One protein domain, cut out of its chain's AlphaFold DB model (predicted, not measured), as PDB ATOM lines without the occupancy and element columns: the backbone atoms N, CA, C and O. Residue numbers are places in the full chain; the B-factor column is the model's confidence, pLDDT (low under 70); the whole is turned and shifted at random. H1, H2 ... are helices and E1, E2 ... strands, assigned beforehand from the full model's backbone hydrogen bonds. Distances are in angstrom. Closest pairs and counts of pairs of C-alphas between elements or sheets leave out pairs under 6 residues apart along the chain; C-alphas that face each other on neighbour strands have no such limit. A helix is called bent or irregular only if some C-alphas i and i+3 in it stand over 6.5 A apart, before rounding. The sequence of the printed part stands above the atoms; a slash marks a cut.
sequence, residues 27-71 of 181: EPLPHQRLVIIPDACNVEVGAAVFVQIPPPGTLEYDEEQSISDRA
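What this domain is: This is residues 27 to 71 of the 181 residues of an uncharacterized protein of Sphaeroforma arctica JP610 (UniProt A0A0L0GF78). This is a long, narrow hairpin of two strands, E1 and E2, with one short helix, H1, set crosswise beyond the hairpin's open end; the turn at the other end, residues 40 to 45, sticks out free, and so do residues 66 to 71. The first residues, 27 to 33, form a loop without a named element that leads into E1 at the open end. The printed part has 45 residues, with two named strands and one named helix in the order E1, E2, H1; the sheet is E1 - E2, antiparallel, and the class is mixed, helices and strands. The whole is extended, with a radius of gyration of the C-alphas of 14.7 A, and its C-alphas span 45 by 19 by 19 A, a rod.

How they stand to each other: Start at Glu 27 and go on to E1, residues 34 to 40, which forms a hairpin with E2, residues 45 to 51. Their N-to-C directions stand at 163 degrees, antiparallel. Look first near the open end, where C-alphas 34 and 51 face each other at 4.9 A, then near the turn, where C-alphas 40 and 45 face each other at 4.3 A. Between these places you will find N 35 and O 50 within hydrogen-bond range at 2.8 A, and N 46 and O 39 at 2.8 A. After E2 comes H1, residues 59 to 67, which is apart from E1. In H1 every O i to N i+4 pair is within hydrogen-bond range.

Where its parts are: Find C-alpha 34 at (34.227, 106.261, 34.583); from there E1 runs 19.2 A to C-alpha 40 at (26.871, 122.898, 28.548). E2 goes from Val 45 to Val 51, 20.5 A from first to last C-alpha. H1 begins at Leu 59 and ends at Ile 67, where C-alpha 67 is at (33.761, 88.350, 37.832); its first and last C-alphas are 12.3 A apart, and it is not bent.

The domain as a whole: The two C-alphas farthest apart are those of Asn 42, in the turn, and Asp 69, after H1, at 44.9 A. Without the stretches that stand free, the body has 33 residues and spans 33 by 17 by 10 A. The printed part has no cut. The link from E1 to E2 is tight, with 4 residues, and the link from E2 to H1 is short, with 7 residues. In the B-factor column the mean pLDDT of the printed part is 70.9; look for values under 70 at residues 27 to 29, 54, 57 and 60 to 71, where the model's confidence is low.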
ATOM      1  N   GLU A  27      25.665  99.826  39.546       62.16
ATOM      2  CA  GLU A  27      26.488 100.399  40.603       62.16
ATOM      3  C   GLU A  27      27.959 100.219  40.181       62.16
ATOM      4  O   GLU A  27      28.378  99.079  39.957       62.16
ATOM      5  N   PRO A  28      28.721 101.307  39.965       64.62
ATOM      6  CA  PRO A  28      30.053 101.207  39.384       64.62
ATOM      7  C   PRO A  28      31.000 100.515  40.362       64.62
ATOM      8  O   PRO A  28      31.087 100.896  41.533       64.62
ATOM      9  N   LEU A  29      31.726  99.504  39.886       68.62
ATOM     10  CA  LEU A  29      32.677  98.791  40.733       68.62
ATOM     11  C   LEU A  29      33.873  99.704  41.074       68.62
ATOM     12  O   LEU A  29      34.275 100.511  40.235       68.62
ATOM     13  N   PRO A  30      34.510  99.574  42.256       70.25
ATOM     14  CA  PRO A  30      35.566 100.502  42.690       70.25
ATOM     15  C   PRO A  30      36.804 100.586  41.779       70.25
ATOM     16  O   PRO A  30      37.579 101.531  41.893       70.25
ATOM     17  N   HIS A  31      37.010  99.591  40.913       72.31
ATOM     18  CA  HIS A  31      38.100  99.526  39.936       72.31
ATOM     19  C   HIS A  31      37.704 100.030  38.536       72.31
ATOM     20  O   HIS A  31      38.578 100.222  37.694       72.31
ATOM     21  N   GLN A  32      36.414 100.255  38.270       70.75
ATOM     22  CA  GLN A  32      35.938 100.641  36.945       70.75
ATOM     23  C   GLN A  32      36.240 102.103  36.629       70.75
ATOM     24  O   GLN A  32      35.996 103.017  37.420       70.75
ATOM     25  N   ARG A  33      36.735 102.337  35.413       75.44
ATOM     26  CA  ARG A  33      37.015 103.684  34.915       75.44
ATOM     27  C   ARG A  33      35.721 104.321  34.429       75.44
ATOM     28  O   ARG A  33      35.051 103.795  33.543       75.44
ATOM     29  N   LEU A  34      35.386 105.476  34.994       81.19
ATOM     30  CA  LEU A  34      34.227 106.261  34.583       81.19
ATOM     31  C   LEU A  34      34.654 107.367  33.617       81.19
ATOM     32  O   LEU A  34      35.546 108.160  33.916       81.19
ATOM     33  N   VAL A  35      33.977 107.439  32.474       82.44
ATOM     34  CA  VAL A  35      34.124 108.513  31.491       82.44
ATOM     35  C   VAL A  35      32.915 109.428  31.614       82.44
ATOM     36  O   VAL A  35      31.781 109.019  31.365       82.44
ATOM     37  N   ILE A  36      33.163 110.674  32.007       83.44
ATOM     38  CA  ILE A  36      32.143 111.719  32.101       83.44
ATOM     39  C   ILE A  36      32.260 112.599  30.859       83.44
ATOM     40  O   ILE A  36      33.320 113.169  30.597       83.44
ATOM     41  N   ILE A  37      31.165 112.724  30.116       83.25
ATOM     42  CA  ILE A  37      31.031 113.631  28.977       83.25
ATOM     43  C   ILE A  37      30.061 114.744  29.397       83.25
ATOM     44  O   ILE A  37      28.845 114.547  29.315       83.25
ATOM     45  N   PRO A  38      30.562 115.877  29.923       83.81
ATOM     46  CA  PRO A  38      29.733 117.041  30.199       83.81
ATOM     47  C   PRO A  38      29.391 117.764  28.892       83.81
ATOM     48  O   PRO A  38      30.230 117.868  27.996       83.81
ATOM     49  N   ASP A  39      28.185 118.317  28.819       85.12
ATOM     50  CA  ASP A  39      27.780 119.264  27.783       85.12
ATOM     51  C   ASP A  39      27.075 120.455  28.441       85.12
ATOM     52  O   ASP A  39      26.277 120.301  29.367       85.12
ATOM     53  N   ALA A  40      27.395 121.661  27.991       79.44
ATOM     54  CA  ALA A  40      26.871 122.898  28.548       79.44
ATOM     55  C   ALA A  40      26.376 123.777  27.406       79.44
ATOM     56  O   ALA A  40      27.163 124.304  26.617       79.44
ATOM     57  N   CYS A  41      25.061 123.955  27.338       77.06
ATOM     58  CA  CYS A  41      24.422 124.826  26.366       77.06
ATOM     59  C   CYS A  41      23.924 126.110  27.045       77.06
ATOM     60  O   CYS A  41      23.894 126.224  28.267       77.06
ATOM     61  N   ASN A  42      23.498 127.097  26.250       72.06
ATOM     62  CA  ASN A  42      23.108 128.425  26.751       72.06
ATOM     63  C   ASN A  42      21.894 128.432  27.704       72.06
ATOM     64  O   ASN A  42      21.569 129.486  28.246       72.06
ATOM     65  N   VAL A  43      21.199 127.302  27.863       75.94
ATOM     66  CA  VAL A  43      20.023 127.164  28.734       75.94
ATOM     67  C   VAL A  43      20.257 126.216  29.911       75.94
ATOM     68  O   VAL A  43      19.741 126.480  30.992       75.94
ATOM     69  N   GLU A  44      21.030 125.140  29.728       77.25
ATOM     70  CA  GLU A  44      21.162 124.042  30.695       77.25
ATOM     71  C   GLU A  44      22.538 123.357  30.604       77.25
ATOM     72  O   GLU A  44      23.189 123.358  29.553       77.25
ATOM     73  N   VAL A  45      22.961 122.727  31.705       81.00
ATOM     74  CA  VAL A  45      24.150 121.862  31.770       81.00
ATOM     75  C   VAL A  45      23.698 120.417  31.953       81.00
ATOM     76  O   VAL A  45      22.970 120.109  32.896       81.00
ATOM     77  N   GLY A  46      24.159 119.535  31.071       82.75
ATOM     78  CA  GLY A  46      23.964 118.093  31.144       82.75
ATOM     79  C   GLY A  46      25.293 117.351  31.281       82.75
ATOM     80  O   GLY A  46      26.372 117.891  31.045       82.75
ATOM     81  N   ALA A  47      25.222 116.079  31.655       80.81
ATOM     82  CA  ALA A  47      26.361 115.176  31.578       80.81
ATOM     83  C   ALA A  47      25.879 113.749  31.333       80.81
ATOM     84  O   ALA A  47      24.876 113.319  31.905       80.81
ATOM     85  N   ALA A  48      26.624 113.006  30.521       81.62
ATOM     86  CA  ALA A  48      26.479 111.565  30.394       81.62
ATOM     87  C   ALA A  48      27.683 110.880  31.053       81.62
ATOM     88  O   ALA A  48      28.828 111.281  30.838       81.62
ATOM     89  N   VAL A  49      27.423 109.861  31.873       78.81
ATOM     90  CA  VAL A  49      28.454 109.072  32.558       78.81
ATOM     91  C   VAL A  49      28.417 107.657  32.005       78.81
ATOM     92  O   VAL A  49      27.362 107.024  31.983       78.81
ATOM     93  N   PHE A  50      29.571 107.167  31.566       79.38
ATOM     94  CA  PHE A  50      29.739 105.838  30.991       79.38
ATOM     95  C   PHE A  50      30.787 105.056  31.781       79.38
ATOM     96  O   PHE A  50      31.813 105.612  32.176       79.38
ATOM     97  N   VAL A  51      30.560 103.757  31.959       78.56
ATOM     98  CA  VAL A  51      31.620 102.823  32.353       78.56
ATOM     99  C   VAL A  51      32.471 102.549  31.114       78.56
ATOM    100  O   VAL A  51      31.942 102.168  30.067       78.56
ATOM    101  N   GLN A  52      33.780 102.767  31.206       75.12
ATOM    102  CA  GLN A  52      34.711 102.397  30.147       75.12
ATOM    103  C   GLN A  52      34.955 100.891  30.210       75.12
ATOM    104  O   GLN A  52      35.740 100.423  31.030       75.12
ATOM    105  N   ILE A  53      34.307 100.152  29.313       73.44
ATOM    106  CA  ILE A  53      34.584  98.728  29.118       73.44
ATOM    107  C   ILE A  53      35.972  98.601  28.453       73.44
ATOM    108  O   ILE A  53      36.207  99.254  27.426       73.44
ATOM    109  N   PRO A  54      36.905  97.811  29.014       68.75
ATOM    110  CA  PRO A  54      38.220  97.580  28.425       68.75
ATOM    111  C   PRO A  54      38.119  96.829  27.078       68.75
ATOM    112  O   PRO A  54      37.106  96.187  26.791       68.75
ATOM    113  N   PRO A  55      39.140  96.895  26.202       70.50
ATOM    114  CA  PRO A  55      39.110  96.182  24.926       70.50
ATOM    115  C   PRO A  55      39.078  94.653  25.123       70.50
ATOM    116  O   PRO A  55      39.813  94.152  25.980       70.50
ATOM    117  N   PRO A  56      38.317  93.894  24.310       70.12
ATOM    118  CA  PRO A  56      38.327  92.433  24.357       70.12
ATOM    119  C   PRO A  56      39.736  91.844  24.203       70.12
ATOM    120  O   PRO A  56      40.506  92.297  23.354       70.12
ATOM    121  N   GLY A  57      40.064  90.827  25.007       69.44
ATOM    122  CA  GLY A  57      41.394  90.203  25.030       69.44
ATOM    123  C   GLY A  57      42.473  91.019  25.753       69.44
ATOM    124  O   GLY A  57      43.664  90.800  25.534       69.44
ATOM    125  N   THR A  58      42.075  91.979  26.593       72.62
ATOM    126  CA  THR A  58      42.957  92.569  27.609       72.62
ATOM    127  C   THR A  58      42.738  91.882  28.952       72.62
ATOM    128  O   THR A  58      41.640  91.424  29.246       72.62
ATOM    129  N   LEU A  59      43.771  91.852  29.796       70.31
ATOM    130  CA  LEU A  59      43.703  91.196  31.106       70.31
ATOM    131  C   LEU A  59      42.607  91.810  32.009       70.31
ATOM    132  O   LEU A  59      41.908  91.076  32.691       70.31
ATOM    133  N   GLU A  60      42.384  93.128  31.907       65.50
ATOM    134  CA  GLU A  60      41.286  93.869  32.563       65.50
ATOM    135  C   GLU A  60      39.899  93.377  32.076       65.50
ATOM    136  O   GLU A  60      38.989  93.199  32.879       65.50
ATOM    137  N   TYR A  61      39.743  93.071  30.778       68.50
ATOM    138  CA  TYR A  61      38.502  92.526  30.202       68.50
ATOM    139  C   TYR A  61      38.240  91.071  30.604       68.50
ATOM    140  O   TYR A  61      37.101  90.707  30.891       68.50
ATOM    141  N   ASP A  62      39.281  90.239  30.626       65.75
ATOM    142  CA  ASP A  62      39.161  88.827  30.996       65.75
ATOM    143  C   ASP A  62      38.870  88.673  32.504       65.75
ATOM    144  O   ASP A  62      38.073  87.819  32.902       65.75
ATOM    145  N   GLU A  63      39.434  89.550  33.345       66.81
ATOM    146  CA  GLU A  63      39.088  89.651  34.768       66.81
ATOM    147  C   GLU A  63      37.630  90.103  34.965       66.81
ATOM    148  O   GLU A  63      36.887  89.421  35.677       66.81
ATOM    149  N   GLU A  64      37.170  91.167  34.290       61.69
ATOM    150  CA  GLU A  64      35.765  91.607  34.356       61.69
ATOM    151  C   GLU A  64      34.778  90.531  33.862       61.69
ATOM    152  O   GLU A  64      33.743  90.318  34.499       61.69
ATOM    153  N   GLN A  65      35.104  89.799  32.790       61.38
ATOM    154  CA  GLN A  65      34.325  88.639  32.323       61.38
ATOM    155  C   GLN A  65      34.253  87.539  33.395       61.38
ATOM    156  O   GLN A  65      33.177  87.000  33.639       61.38
ATOM    157  N   SER A  66      35.368  87.231  34.068       57.81
ATOM    158  CA  SER A  66      35.414  86.184  35.104       57.81
ATOM    159  C   SER A  66      34.643  86.542  36.381       57.81
ATOM    160  O   SER A  66      34.083  85.665  37.037       57.81
ATOM    161  N   ILE A  67      34.579  87.833  36.725       59.41
ATOM    162  CA  ILE A  67      33.761  88.350  37.832       59.41
ATOM    163  C   ILE A  67      32.281  88.386  37.415       59.41
ATOM    164  O   ILE A  67      31.388  88.119  38.225       59.41
ATOM    165  N   SER A  68      32.013  88.668  36.139       51.56
ATOM    166  CA  SER A  68      30.685  88.666  35.530       51.56
ATOM    167  C   SER A  68      30.311  87.291  34.958       51.56
ATOM    168  O   SER A  68      29.909  87.181  33.798       51.56
ATOM    169  N   ASP A  69      30.308  86.256  35.806       43.62
ATOM    170  CA  ASP A  69      29.905  84.866  35.484       43.62
ATOM    171  C   ASP A  69      28.376  84.707  35.219       43.62
ATOM    172  O   ASP A  69      27.742  83.670  35.425       43.62
ATOM    173  N   ARG A  70      27.742  85.794  34.760       46.84
ATOM    174  CA  ARG A  70      26.441  85.852  34.096       46.84
ATOM    175  C   ARG A  70      26.684  86.203  32.636       46.84
ATOM    176  O   ARG A  70      27.005  87.346  32.320       46.84
ATOM    177  N   ALA A  71      26.425  85.243  31.753       44.19
ATOM    178  CA  ALA A  71      26.423  85.444  30.309       44.19
ATOM    179  C   ALA A  71      25.306  86.418  29.872       44.19
ATOM    180  O   ALA A  71      24.238  86.008  29.410       44.19
TER     181      ALA A  71